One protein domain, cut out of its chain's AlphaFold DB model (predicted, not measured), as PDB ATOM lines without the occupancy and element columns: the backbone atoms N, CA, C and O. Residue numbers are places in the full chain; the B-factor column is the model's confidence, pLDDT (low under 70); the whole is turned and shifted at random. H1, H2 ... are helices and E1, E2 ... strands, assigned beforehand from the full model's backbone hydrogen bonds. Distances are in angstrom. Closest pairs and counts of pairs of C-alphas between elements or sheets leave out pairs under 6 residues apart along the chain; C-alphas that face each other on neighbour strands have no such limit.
ATOM      1  N   PRO A  71      47.661   6.303   4.412       33.78
ATOM      2  CA  PRO A  71      47.477   5.317   3.356       33.78
ATOM      3  C   PRO A  71      46.010   5.367   2.895       33.78
ATOM      4  O   PRO A  71      45.182   4.567   3.320       33.78
ATOM      5  N   GLY A  72      45.663   6.351   2.062       40.41
ATOM      6  CA  GLY A  72      44.276   6.596   1.660       40.41
ATOM      7  C   GLY A  72      43.964   7.928   0.977       40.41
ATOM      8  O   GLY A  72      42.791   8.175   0.718       40.41
ATOM      9  N   LEU A  73      44.955   8.769   0.656       38.53
ATOM     10  CA  LEU A  73      44.740   9.940  -0.208       38.53
ATOM     11  C   LEU A  73      44.036   9.507  -1.513       38.53
ATOM     12  O   LEU A  73      44.490   8.576  -2.180       38.53
ATOM     13  N   GLY A  74      42.898  10.135  -1.829       41.16
ATOM     14  CA  GLY A  74      42.038   9.772  -2.966       41.16
ATOM     15  C   GLY A  74      40.947   8.724  -2.686       41.16
ATOM     16  O   GLY A  74      40.335   8.229  -3.633       41.16
ATOM     17  N   ARG A  75      40.685   8.359  -1.422       41.22
ATOM     18  CA  ARG A  75      39.554   7.492  -1.033       41.22
ATOM     19  C   ARG A  75      38.313   8.304  -0.628       41.22
ATOM     20  O   ARG A  75      38.460   9.430  -0.153       41.22
ATOM     21  N   PRO A  76      37.095   7.745  -0.768       44.50
ATOM     22  CA  PRO A  76      35.882   8.360  -0.237       44.50
ATOM     23  C   PRO A  76      36.006   8.593   1.272       44.50
ATOM     24  O   PRO A  76      36.512   7.741   1.999       44.50
ATOM     25  N   VAL A  77      35.512   9.731   1.756       41.91
ATOM     26  CA  VAL A  77      35.665  10.174   3.157       41.91
ATOM     27  C   VAL A  77      35.148   9.157   4.178       41.91
ATOM     28  O   VAL A  77      35.682   9.041   5.279       41.91
ATOM     29  N   ALA A  78      34.134   8.389   3.774       39.34
ATOM     30  CA  ALA A  78      33.541   7.291   4.526       39.34
ATOM     31  C   ALA A  78      34.537   6.183   4.924       39.34
ATOM     32  O   ALA A  78      34.245   5.409   5.827       39.34
ATOM     33  N   GLU A  79      35.692   6.083   4.259       44.09
ATOM     34  CA  GLU A  79      36.729   5.096   4.580       44.09
ATOM     35  C   GLU A  79      37.825   5.641   5.508       44.09
ATOM     36  O   GLU A  79      38.561   4.857   6.107       44.09
ATOM     37  N   VAL A  80      37.966   6.969   5.619       48.66
ATOM     38  CA  VAL A  80      39.012   7.619   6.436       48.66
ATOM     39  C   VAL A  80      38.597   7.689   7.899       48.66
ATOM     40  O   VAL A  80      39.423   7.560   8.800       48.66
ATOM     41  N   PHE A  81      37.298   7.826   8.134       51.62
ATOM     42  CA  PHE A  81      36.729   7.816   9.459       51.62
ATOM     43  C   PHE A  81      35.632   6.761   9.508       51.62
ATOM     44  O   PHE A  81      34.742   6.777   8.665       51.62
ATOM     45  N   ASP A  82      35.679   5.863  10.489       49.72
ATOM     46  CA  ASP A  82      34.730   4.755  10.711       49.72
ATOM     47  C   ASP A  82      33.325   5.263  11.154       49.72
ATOM     48  O   ASP A  82      32.698   4.746  12.081       49.72
ATOM     49  N   PHE A  83      32.851   6.361  10.552       52.94
ATOM     50  CA  PHE A  83      31.598   7.055  10.833       52.94
ATOM     51  C   PHE A  83      30.481   6.573   9.912       52.94
ATOM     52  O   PHE A  83      30.705   6.019   8.836       52.94
ATOM     53  N   GLN A  84      29.234   6.812  10.324       46.59
ATOM     54  CA  GLN A  84      28.079   6.484   9.496       46.59
ATOM     55  C   GLN A  84      28.000   7.400   8.261       46.59
ATOM     56  O   GLN A  84      27.373   8.450   8.282       46.59
ATOM     57  N   VAL A  85      28.647   6.927   7.195       41.62
ATOM     58  CA  VAL A  85      28.649   7.218   5.746       41.62
ATOM     59  C   VAL A  85      27.642   8.242   5.183       41.62
ATOM     60  O   VAL A  85      27.980   8.983   4.268       41.62
ATOM     61  N   TRP A  86      26.420   8.355   5.701       45.06
ATOM     62  CA  TRP A  86      25.334   9.061   5.011       45.06
ATOM     63  C   TRP A  86      25.426  10.596   5.021       45.06
ATOM     64  O   TRP A  86      24.830  11.215   4.147       45.06
ATOM     65  N   GLN A  87      26.166  11.224   5.945       48.28
ATOM     66  CA  GLN A  87      26.417  12.679   5.893       48.28
ATOM     67  C   GLN A  87      27.630  13.051   5.040       48.28
ATOM     68  O   GLN A  87      27.771  14.216   4.680       48.28
ATOM     69  N   ILE A  88      28.491  12.081   4.708       48.66
ATOM     70  CA  ILE A  88      29.686  12.328   3.898       48.66
ATOM     71  C   ILE A  88      29.539  11.851   2.449       48.66
ATOM     72  O   ILE A  88      30.170  12.401   1.547       48.66
ATOM     73  N   ASP A  89      28.618  10.916   2.199       44.47
ATOM     74  CA  ASP A  89      28.150  10.563   0.856       44.47
ATOM     75  C   ASP A  89      27.594  11.772   0.085       44.47
ATOM     76  O   ASP A  89      27.704  11.795  -1.143       44.47
ATOM     77  N   ASP A  90      27.056  12.795   0.762       50.78
ATOM     78  CA  ASP A  90      26.616  14.023   0.086       50.78
ATOM     79  C   ASP A  90      27.799  14.805  -0.517       50.78
ATOM     80  O   ASP A  90      27.682  15.277  -1.643       50.78
ATOM     81  N   PHE A  91      28.988  14.820   0.100       48.91
ATOM     82  CA  PHE A  91      30.148  15.527  -0.472       48.91
ATOM     83  C   PHE A  91      30.744  14.826  -1.696       48.91
ATOM     84  O   PHE A  91      31.230  15.490  -2.610       48.91
ATOM     85  N   SER A  92      30.634  13.494  -1.782       49.06
ATOM     86  CA  SER A  92      31.017  12.752  -2.995       49.06
ATOM     87  C   SER A  92      30.132  13.081  -4.207       49.06
ATOM     88  O   SER A  92      30.521  12.830  -5.346       49.06
ATOM     89  N   ARG A  93      28.949  13.672  -3.975       52.22
ATOM     90  CA  ARG A  93      28.062  14.197  -5.022       52.22
ATOM     91  C   ARG A  93      28.349  15.654  -5.380       52.22
ATOM     92  O   ARG A  93      27.837  16.121  -6.392       52.22
ATOM     93  N   GLU A  94      29.147  16.361  -4.582       64.56
ATOM     94  CA  GLU A  94      29.341  17.810  -4.676       64.56
ATOM     95  C   GLU A  94      30.583  18.233  -5.468       64.56
ATOM     96  O   GLU A  94      30.992  19.374  -5.349       64.56
ATOM     97  N   ASN A  95      31.159  17.384  -6.327       79.94
ATOM     98  CA  ASN A  95      32.349  17.726  -7.126       79.94
ATOM     99  C   ASN A  95      33.649  17.932  -6.314       79.94
ATOM    100  O   ASN A  95      34.620  18.483  -6.836       79.94
ATOM    101  N   TYR A  96      33.698  17.434  -5.073       80.94
ATOM    102  CA  TYR A  96      34.850  17.537  -4.173       80.94
ATOM    103  C   TYR A  96      35.409  16.165  -3.762       80.94
ATOM    104  O   TYR A  96      34.717  15.146  -3.763       80.94
ATOM    105  N   SER A  97      36.677  16.149  -3.355       81.25
ATOM    106  CA  SER A  97      37.370  15.032  -2.709       81.25
ATOM    107  C   SER A  97      38.060  15.502  -1.428       81.25
ATOM    108  O   SER A  97      38.359  16.684  -1.284       81.25
ATOM    109  N   VAL A  98      38.320  14.598  -0.481       81.75
ATOM    110  CA  VAL A  98      39.072  14.953   0.733       81.75
ATOM    111  C   VAL A  98      40.549  15.079   0.412       81.75
ATOM    112  O   VAL A  98      41.188  14.111  -0.003       81.75
ATOM    113  N   ALA A  99      41.076  16.275   0.650       83.69
ATOM    114  CA  ALA A  99      42.486  16.597   0.497       83.69
ATOM    115  C   ALA A  99      43.252  16.462   1.819       83.69
ATOM    116  O   ALA A  99      44.426  16.100   1.812       83.69
ATOM    117  N   GLY A 100      42.590  16.688   2.956       84.38
ATOM    118  CA  GLY A 100      43.220  16.598   4.269       84.38
ATOM    119  C   GLY A 100      42.226  16.687   5.419       84.38
ATOM    120  O   GLY A 100      41.036  16.930   5.220       84.38
ATOM    121  N   TYR A 101      42.716  16.477   6.636       85.94
ATOM    122  CA  TYR A 101      41.955  16.736   7.853       85.94
ATOM    123  C   TYR A 101      42.889  17.040   9.029       85.94
ATOM    124  O   TYR A 101      44.042  16.614   9.041       85.94
ATOM    125  N   SER A 102      42.357  17.728  10.034       86.50
ATOM    126  CA  SER A 102      43.011  17.988  11.317       86.50
ATOM    127  C   SER A 102      42.016  17.729  12.445       86.50
ATOM    128  O   SER A 102      40.866  18.153  12.343       86.50
ATOM    129  N   ALA A 103      42.419  17.043  13.514       89.06
ATOM    130  CA  ALA A 103      41.521  16.687  14.614       89.06
ATOM    131  C   ALA A 103      42.142  16.943  15.992       89.06
ATOM    132  O   ALA A 103      43.358  16.847  16.147       89.06
ATOM    133  N   VAL A 104      41.292  17.233  16.978       90.62
ATOM    134  CA  VAL A 104      41.672  17.474  18.376       90.62
ATOM    135  C   VAL A 104      40.625  16.901  19.326       90.62
ATOM    136  O   VAL A 104      39.429  16.949  19.044       90.62
ATOM    137  N   ASP A 105      41.069  16.364  20.460       88.31
ATOM    138  CA  ASP A 105      40.185  15.973  21.556       88.31
ATOM    139  C   ASP A 105      40.077  17.126  22.559       88.31
ATOM    140  O   ASP A 105      41.076  17.553  23.137       88.31
ATOM    141  N   TYR A 106      38.858  17.604  22.801       87.75
ATOM    142  CA  TYR A 106      38.581  18.700  23.724       87.75
ATOM    143  C   TYR A 106      37.330  18.405  24.559       87.75
ATOM    144  O   TYR A 106      36.302  17.964  24.044       87.75
ATOM    145  N   GLN A 107      37.440  18.561  25.882       86.56
ATOM    146  CA  GLN A 107      36.382  18.237  26.856       86.56
ATOM    147  C   GLN A 107      35.701  16.865  26.637       86.56
ATOM    148  O   GLN A 107      34.488  16.701  26.791       86.56
ATOM    149  N   GLY A 108      36.481  15.846  26.259       84.25
ATOM    150  CA  GLY A 108      35.970  14.490  26.025       84.25
ATOM    151  C   GLY A 108      35.124  14.331  24.757       84.25
ATOM    152  O   GLY A 108      34.430  13.325  24.617       84.25
ATOM    153  N   SER A 109      35.163  15.307  23.851       85.56
ATOM    154  CA  SER A 109      34.624  15.212  22.493       85.56
ATOM    155  C   SER A 109      35.759  15.352  21.483       85.56
ATOM    156  O   SER A 109      36.694  16.114  21.712       85.56
ATOM    157  N   ALA A 110      35.662  14.642  20.363       88.69
ATOM    158  CA  ALA A 110      36.595  14.816  19.259       88.69
ATOM    159  C   ALA A 110      36.062  15.901  18.312       88.69
ATOM    160  O   ALA A 110      34.864  15.968  18.036       88.69
ATOM    161  N   TYR A 111      36.951  16.740  17.803       89.69
ATOM    162  CA  TYR A 111      36.674  17.810  16.854       89.69
ATOM    163  C   TYR A 111      37.513  17.580  15.607       89.69
ATOM    164  O   TYR A 111      38.643  17.109  15.706       89.69
ATOM    165  N   ALA A 112      36.965  17.884  14.434       89.75
ATOM    166  CA  ALA A 112      37.672  17.729  13.172       89.75
ATOM    167  C   ALA A 112      37.396  18.889  12.219       89.75
ATOM    168  O   ALA A 112      36.251  19.297  12.033       89.75
ATOM    169  N   ALA A 113      38.461  19.354  11.577       90.62
ATOM    170  CA  ALA A 113      38.429  20.190  10.394       90.62
ATOM    171  C   ALA A 113      38.751  19.318   9.173       90.62
ATOM    172  O   ALA A 113      39.770  18.625   9.156       90.62
ATOM    173  N   LEU A 114      37.872  19.315   8.178       89.31
ATOM    174  CA  LEU A 114      37.977  18.518   6.961       89.31
ATOM    175  C   LEU A 114      38.228  19.443   5.773       89.31
ATOM    176  O   LEU A 114      37.401  20.307   5.484       89.31
ATOM    177  N   LEU A 115      39.352  19.237   5.088       89.69
ATOM    178  CA  LEU A 115      39.730  19.975   3.891       89.69
ATOM    179  C   LEU A 115      39.267  19.215   2.647       89.69
ATOM    180  O   LEU A 115      39.658  18.065   2.414       89.69
ATOM    181  N   LEU A 116      38.461  19.881   1.832       87.62
ATOM    182  CA  LEU A 116      37.969  19.389   0.558       87.62
ATOM    183  C   LEU A 116      38.635  20.140  -0.594       87.62
ATOM    184  O   LEU A 116      38.704  21.368  -0.583       87.62
ATOM    185  N   ALA A 117      39.072  19.401  -1.610       85.00
ATOM    186  CA  ALA A 117      39.561  19.947  -2.869       85.00
ATOM    187  C   ALA A 117      38.636  19.548  -4.029       85.00
ATOM    188  O   ALA A 117      38.108  18.429  -4.022       85.00
ATOM    189  N   PRO A 118      38.435  20.430  -5.020       83.38
ATOM    190  CA  PRO A 118      37.685  20.098  -6.225       83.38
ATOM    191  C   PRO A 118      38.258  18.859  -6.913       83.38
ATOM    192  O   PRO A 118      39.463  18.597  -6.864       83.38
ATOM    193  N   LEU A 119      37.402  18.085  -7.578       82.25
ATOM    194  CA  LEU A 119      37.867  16.974  -8.402       82.25
ATOM    195  C   LEU A 119      38.707  17.502  -9.580       82.25
ATOM    196  O   LEU A 119      38.272  18.447 -10.239       82.25
ATOM    197  N   PRO A 120      39.848  16.865  -9.918       77.19
ATOM    198  CA  PRO A 120      40.728  17.327 -10.997       77.19
ATOM    199  C   PRO A 120      40.030  17.490 -12.352       77.19
ATOM    200  O   PRO A 120      40.402  18.344 -13.140       77.19
ATOM    201  N   GLU A 121      38.993  16.689 -12.618       76.88
ATOM    202  CA  GLU A 121      38.219  16.712 -13.869       76.88
ATOM    203  C   GLU A 121      37.380  17.988 -14.058       76.88
ATOM    204  O   GLU A 121      36.849  18.220 -15.142       76.88
ATOM    205  N   LEU A 122      37.218  18.782 -12.999       70.81
ATOM    206  CA  LEU A 122      36.383  19.983 -12.965       70.81
ATOM    207  C   LEU A 122      37.199  21.262 -12.783       70.81
ATOM    208  O   LEU A 122      36.628  22.351 -12.797       70.81
ATOM    209  N   VAL A 123      38.514  21.125 -12.616       68.81
ATOM    210  CA  VAL A 123      39.451  22.240 -12.637       68.81
ATOM    211  C   VAL A 123      39.779  22.501 -14.105       68.81
ATOM    212  O   VAL A 123      40.522  21.748 -14.730       68.81
ATOM    213  N   ASP A 124      39.147  23.520 -14.681       65.75
ATOM    214  CA  ASP A 124      39.478  23.994 -16.023       65.75
ATOM    215  C   ASP A 124      40.790  24.784 -15.949       65.75
ATOM    216  O   ASP A 124      40.806  25.907 -15.456       65.75
ATOM    217  N   GLU A 125      41.894  24.194 -16.417       62.94
ATOM    218  CA  GLU A 125      43.216  24.844 -16.431       62.94
ATOM    219  C   GLU A 125      43.234  26.155 -17.249       62.94
ATOM    220  O   GLU A 125      44.160  26.948 -17.095       62.94
ATOM    221  N   GLU A 126      42.243  26.399 -18.121       57.88
ATOM    222  CA  GLU A 126      42.151  27.623 -18.929       57.88
ATOM    223  C   GLU A 126      41.275  28.724 -18.299       57.88
ATOM    224  O   GLU A 126      41.321  29.868 -18.758       57.88
ATOM    225  N   ASN A 127      40.503  28.418 -17.249       54.75
ATOM    226  CA  ASN A 127      39.697  29.389 -16.509       54.75
ATOM    227  C   ASN A 127      40.103  29.386 -15.031       54.75
ATOM    228  O   ASN A 127      39.647  28.548 -14.258       54.75
ATOM    229  N   ASP A 128      40.857  30.405 -14.613       54.12
ATOM    230  CA  ASP A 128      41.226  30.665 -13.206       54.12
ATOM    231  C   ASP A 128      40.015  30.866 -12.258       54.12
ATOM    232  O   ASP A 128      40.194  31.089 -11.067       54.12
ATOM    233  N   GLU A 129      38.774  30.782 -12.749       55.41
ATOM    234  CA  GLU A 129      37.530  30.801 -11.959       55.41
ATOM    235  C   GLU A 129      37.110  29.394 -11.474       55.41
ATOM    236  O   GLU A 129      35.922  29.102 -11.313       55.41
ATOM    237  N   GLY A 130      38.073  28.487 -11.286       58.66
ATOM    238  CA  GLY A 130      37.821  27.146 -10.758       58.66
ATOM    239  C   GLY A 130      37.222  27.180  -9.346       58.66
ATOM    240  O   GLY A 130      37.515  28.074  -8.562       58.66
ATOM    241  N   MET A 131      36.399  26.179  -9.006       69.25
ATOM    242  CA  MET A 131      35.976  25.943  -7.615       69.25
ATOM    243  C   MET A 131      37.226  25.906  -6.723       69.25
ATOM    244  O   MET A 131      38.176  25.211  -7.074       69.25
ATOM    245  N   GLY A 132      37.272  26.638  -5.611       80.12
ATOM    246  CA  GLY A 132      38.408  26.550  -4.691       80.12
ATOM    247  C   GLY A 132      38.174  25.533  -3.578       80.12
ATOM    248  O   GLY A 132      37.228  24.747  -3.603       80.12
ATOM    249  N   GLN A 133      39.096  25.465  -2.622       87.25
ATOM    250  CA  GLN A 133      39.010  24.486  -1.539       87.25
ATOM    251  C   GLN A 133      37.942  24.868  -0.504       87.25
ATOM    252  O   GLN A 133      37.616  26.041  -0.320       87.25
ATOM    253  N   ARG A 134      37.414  23.868   0.207       87.88
ATOM    254  CA  ARG A 134      36.440  24.062   1.292       87.88
ATOM    255  C   ARG A 134      36.976  23.489   2.592       87.88
ATOM    256  O   ARG A 134      37.561  22.408   2.600       87.88
ATOM    257  N   LEU A 135      36.732  24.181   3.697       89.38
ATOM    258  CA  LEU A 135      37.061  23.740   5.044       89.38
ATOM    259  C   LEU A 135      35.778  23.599   5.867       89.38
ATOM    260  O   LEU A 135      35.016  24.554   6.047       89.38
ATOM    261  N   LEU A 136      35.541  22.386   6.358       89.56
ATOM    262  CA  LEU A 136      34.342  22.005   7.102       89.56
ATOM    263  C   LEU A 136      34.697  21.615   8.531       89.56
ATOM    264  O   LEU A 136      35.713  20.966   8.755       89.56
ATOM    265  N   PHE A 137      33.830  21.937   9.490       89.75
ATOM    266  CA  PHE A 137      34.101  21.728  10.912       89.75
ATOM    267  C   PHE A 137      33.032  20.871  11.573       89.75
ATOM    268  O   PHE A 137      31.838  21.182  11.505       89.75
ATOM    269  N   TYR A 138      33.468  19.822  12.264       88.69
ATOM    270  CA  TYR A 138      32.601  18.835  12.890       88.69
ATOM    271  C   TYR A 138      32.999  18.555  14.332       88.69
ATOM    272  O   TYR A 138      34.177  18.458  14.666       88.69
ATOM    273  N   ARG A 139      31.989  18.305  15.162       89.81
ATOM    274  CA  ARG A 139      32.125  17.577  16.421       89.81
ATOM    275  C   ARG A 139      31.760  16.118  16.195       89.81
ATOM    276  O   ARG A 139      30.694  15.802  15.664       89.81
ATOM    277  N   LEU A 140      32.639  15.235  16.631       84.56
ATOM    278  CA  LEU A 140      32.584  13.798  16.440       84.56
ATOM    279  C   LEU A 140      32.154  13.143  17.755       84.56
ATOM    280  O   LEU A 140      32.895  13.130  18.735       84.56
ATOM    281  N   ASN A 141      30.938  12.595  17.778       79.94
ATOM    282  CA  ASN A 141      30.350  11.972  18.962       79.94
ATOM    283  C   ASN A 141      29.721  10.625  18.598       79.94
ATOM    284  O   ASN A 141      28.778  10.577  17.813       79.94
ATOM    285  N   ASN A 142      30.176   9.535  19.227       72.69
ATOM    286  CA  ASN A 142      29.519   8.218  19.178       72.69
ATOM    287  C   ASN A 142      29.137   7.739  17.758       72.69
ATOM    288  O   ASN A 142      28.037   7.229  17.544       72.69
ATOM    289  N   GLY A 143      30.031   7.913  16.781       69.31
ATOM    290  CA  GLY A 143      29.796   7.486  15.398       69.31
ATOM    291  C   GLY A 143      29.029   8.487  14.520       69.31
ATOM    292  O   GLY A 143      28.770   8.180  13.356       69.31
ATOM    293  N   ALA A 144      28.671   9.659  15.056       76.25
ATOM    294  CA  ALA A 144      28.037  10.760  14.334       76.25
ATOM    295  C   ALA A 144      28.977  11.973  14.212       76.25
ATOM    296  O   ALA A 144      29.761  12.248  15.124       76.25
ATOM    297  N   ALA A 145      28.853  12.709  13.104       82.25
ATOM    298  CA  ALA A 145      29.586  13.943  12.833       82.25
ATOM    299  C   ALA A 145      28.603  15.120  12.741       82.25
ATOM    300  O   ALA A 145      27.852  15.259  11.778       82.25
ATOM    301  N   THR A 146      28.590  15.980  13.755       86.50
ATOM    302  CA  THR A 146      27.690  17.138  13.816       86.50
ATOM    303  C   THR A 146      28.440  18.393  13.369       86.50
ATOM    304  O   THR A 146      29.453  18.703  13.992       86.50
ATOM    305  N   PRO A 147      27.979  19.140  12.348       87.88
ATOM    306  CA  PRO A 147      28.581  20.422  11.983       87.88
ATOM    307  C   PRO A 147      28.531  21.420  13.149       87.88
ATOM    308  O   PRO A 147      27.497  21.529  13.810       87.88
ATOM    309  N   ILE A 148      29.618  22.155  13.391       86.94
ATOM    310  CA  ILE A 148      29.747  23.079  14.545       86.94
ATOM    311  C   ILE A 148      30.102  24.521  14.179       86.94
ATOM    312  O   ILE A 148      30.366  25.341  15.055       86.94
ATOM    313  N   GLY A 149      30.099  24.854  12.896       81.56
ATOM    314  CA  GLY A 149      30.475  26.178  12.430       81.56
ATOM    315  C   GLY A 149      29.973  26.448  11.025       81.56
ATOM    316  O   GLY A 149      29.310  25.613  10.405       81.56
ATOM    317  N   ARG A 150      30.297  27.642  10.527       80.00
ATOM    318  CA  ARG A 150      30.184  27.911   9.098       80.00
ATOM    319  C   ARG A 150      31.324  27.212   8.382       80.00
ATOM    320  O   ARG A 150      32.460  27.228   8.843       80.00
ATOM    321  N   GLU A 151      30.984  26.634   7.250       83.25
ATOM    322  CA  GLU A 151      31.957  26.283   6.237       83.25
ATOM    323  C   GLU A 151      32.733  27.524   5.792       83.25
ATOM    324  O   GLU A 151      32.177  28.627   5.715       83.25
ATOM    325  N   TYR A 152      34.009  27.315   5.491       83.12
ATOM    326  CA  TYR A 152      34.823  28.285   4.790       83.12
ATOM    327  C   TYR A 152      35.098  27.771   3.375       83.12
ATOM    328  O   TYR A 152      35.708  26.719   3.203       83.12
ATOM    329  N   GLU A 153      34.618  28.505   2.378       82.81
ATOM    330  CA  GLU A 153      34.872  28.251   0.962       82.81
ATOM    331  C   GLU A 153      35.806  29.338   0.433       82.81
ATOM    332  O   GLU A 153      35.678  30.521   0.761       82.81
ATOM    333  N   SER A 154      36.782  28.898  -0.343       78.06
ATOM    334  CA  SER A 154      37.781  29.724  -0.991       78.06
ATOM    335  C   SER A 154      37.454  29.781  -2.480       78.06
ATOM    336  O   SER A 154      37.204  28.743  -3.080       78.06
ATOM    337  N   ASP A 155      37.474  30.966  -3.090       67.81
ATOM    338  CA  ASP A 155      37.049  31.113  -4.489       67.81
ATOM    339  C   ASP A 155      38.140  30.710  -5.502       67.81
ATOM    340  O   ASP A 155      37.815  30.431  -6.643       67.81
ATOM    341  N   THR A 156      39.425  30.706  -5.115       60.34
ATOM    342  CA  THR A 156      40.598  30.410  -5.991       60.34
ATOM    343  C   THR A 156      41.871  30.045  -5.203       60.34
ATOM    344  O   THR A 156      42.986  30.083  -5.720       60.34
ATOM    345  N   LEU A 157      41.743  29.779  -3.904       69.44
ATOM    346  CA  LEU A 157      42.855  29.770  -2.949       69.44
ATOM    347  C   LEU A 157      43.104  28.350  -2.430       69.44
ATOM    348  O   LEU A 157      42.152  27.607  -2.157       69.44
ATOM    349  N   THR A 158      44.374  28.004  -2.241       80.38
ATOM    350  CA  THR A 158      44.767  26.819  -1.468       80.38
ATOM    351  C   THR A 158      44.631  27.137   0.016       80.38
ATOM    352  O   THR A 158      45.048  28.197   0.464       80.38
ATOM    353  N   ILE A 159      44.036  26.232   0.777       85.19
ATOM    354  CA  ILE A 159      43.832  26.307   2.218       85.19
ATOM    355  C   ILE A 159      44.768  25.284   2.864       85.19
ATOM    356  O   ILE A 159      44.711  24.100   2.529       85.19
ATOM    357  N   ASP A 160      45.582  25.718   3.822       86.00
ATOM    358  CA  ASP A 160      46.507  24.868   4.570       86.00
ATOM    359  C   ASP A 160      46.292  25.019   6.092       86.00
ATOM    360  O   ASP A 160      46.712  26.011   6.696       86.00
ATOM    361  N   SER A 195      38.640  29.238  16.406       90.38
ATOM    362  CA  SER A 195      38.752  28.874  17.823       90.38
ATOM    363  C   SER A 195      37.534  28.080  18.282       90.38
ATOM    364  O   SER A 195      36.433  28.292  17.767       90.38
ATOM    365  N   LEU A 196      37.698  27.158  19.227       91.69
ATOM    366  CA  LEU A 196      36.575  26.549  19.939       91.69
ATOM    367  C   LEU A 196      36.300  27.331  21.221       91.69
ATOM    368  O   LEU A 196      37.216  27.542  21.998       91.69
ATOM    369  N   ASP A 197      35.046  27.700  21.483       90.19
ATOM    370  CA  ASP A 197      34.668  28.254  22.791       90.19
ATOM    371  C   ASP A 197      34.575  27.172  23.891       90.19
ATOM    372  O   ASP A 197      34.767  25.972  23.654       90.19
ATOM    373  N   GLU A 198      34.258  27.585  25.124       90.56
ATOM    374  CA  GLU A 198      34.090  26.678  26.269       90.56
ATOM    375  C   GLU A 198      33.012  25.605  26.031       90.56
ATOM    376  O   GLU A 198      33.095  24.509  26.588       90.56
ATOM    377  N   GLU A 199      32.012  25.891  25.194       90.31
ATOM    378  CA  GLU A 199      30.949  24.969  24.800       90.31
ATOM    379  C   GLU A 199      31.309  24.097  23.580       90.31
ATOM    380  O   GLU A 199      30.570  23.162  23.229       90.31
ATOM    381  N   GLY A 200      32.449  24.367  22.943       86.12
ATOM    382  CA  GLY A 200      32.915  23.706  21.733       86.12
ATOM    383  C   GLY A 200      32.174  24.138  20.467       86.12
ATOM    384  O   GLY A 200      31.987  23.331  19.552       86.12
ATOM    385  N   THR A 201      31.706  25.380  20.426       87.94
ATOM    386  CA  THR A 201      31.234  26.065  19.222       87.94
ATOM    387  C   THR A 201      32.424  26.674  18.494       87.94
ATOM    388  O   THR A 201      33.332  27.208  19.123       87.94
ATOM    389  N   LEU A 202      32.412  26.630  17.161       87.88
ATOM    390  CA  LEU A 202      33.463  27.253  16.367       87.88
ATOM    391  C   LEU A 202      33.247  28.769  16.243       87.88
ATOM    392  O   LEU A 202      32.233  29.226  15.704       87.88
ATOM    393  N   LEU A 203      34.242  29.538  16.663       84.62
ATOM    394  CA  LEU A 203      34.377  30.972  16.452       84.62
ATOM    395  C   LEU A 203      35.341  31.224  15.288       84.62
ATOM    396  O   LEU A 203      36.379  30.579  15.178       84.62
ATOM    397  N   ASN A 204      35.006  32.169  14.409       80.50
ATOM    398  CA  ASN A 204      35.919  32.632  13.363       80.50
ATOM    399  C   ASN A 204      36.525  33.967  13.801       80.50
ATOM    400  O   ASN A 204      35.820  34.978  13.860       80.50
ATOM    401  N   LEU A 205      37.816  33.941  14.112       69.31
ATOM    402  CA  LEU A 205      38.622  35.108  14.416       69.31
ATOM    403  C   LEU A 205      39.442  35.443  13.165       69.31
ATOM    404  O   LEU A 205      40.251  34.654  12.675       69.31
TER     405      LEU A 205
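AT A GLANCE: This is residues 71 to 160 and 195 to 205 of the 370 residues of an uncharacterized protein of Anaerolineaceae bacterium 4572_5.2 (UniProt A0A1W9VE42). A single, strongly twisted sheet of four strands, E1 to E4, makes the core, with the long hairpin of E1 and E2 along its length. The stretch of residues 71 to 88 and the short H1 lie to one side of this sheet, and the short E5 and E6 lie to the other; the long link of residues 119 to 133 extends one end of the model. The printed part has 101 residues, with one named helix and six named strands in the order H1 E1 E2 E3 E4 E5 E6; the sheet runs E1 E2 E3 E4, antiparallel throughout. The class is mostly strand, though under half of the residues are in named elements. The whole is compact, with a radius of gyration of the C-alphas of 14.3 A, and spans 47 by 31 by 22 A, only just elongated.

HOW THE PARTS SIT: Start at residues 71 to 88, a long stretch with no named element, and go on to H1, residues 89 to 92. H1 is only just on the sheet, with 5 pairs of C-alphas within 10 A, and only grazes it with residues 90 to 92. It is too short for any O i to N i+4 pair; its one O i to N i+3 pair is within hydrogen-bond range. E1, residues 96 to 106, bends by 63 degrees at residue 99, and with E2, residues 109 to 118, it forms an antiparallel hairpin at 162 degrees; look for N 102 and O 113, 2.9 A apart. E2 and E3, residues 134 to 141, are a hairpin at 154 degrees, with N 114 and O 136 at 2.8 A. E3 and E4, residues 144 to 147, are a hairpin at 134 degrees, with N 139 and O 146 at 2.8 A. These four strands form a meander, each the antiparallel neighbour of the one before; E1 and E4 are its edge strands. E5, residues 157 to 160, and E6, residues 202 to 205, pair with no named strand. The closest C-alphas of E3 and E5 are those of Leu 135 and Ile 159, 7.8 A apart; for E3 and E6 they are those of Phe 137 and Leu 202, also 7.8 A.

IN THESE COORDINATES: Find C-alpha 89 at (28.150, 10.563, 0.856), where H1 begins its 5.3 A. E1 runs 28.2 A from C-alpha 96 at (34.850, 17.537, -4.173), and E2 runs 29.3 A. E3 measures 22.3 A, E4 10.0 A, E5 9.7 A and E6 9.6 A, ending at C-alpha 205 at (38.622, 35.108, 14.416).

THE WHOLE: The C-alphas farthest apart, those of Gly 108 and Glu 126, are 47.2 A apart. Residues 161 to 194 are not printed, and C-alphas 160 and 195 stand 15.9 A apart across the cut. Of the links printed whole, E2 to E3 is long. The mean pLDDT of the printed part is 72.8; look for values under 70 at residues 71 to 94, 123 to 131, 143, 155 to 157 and 205.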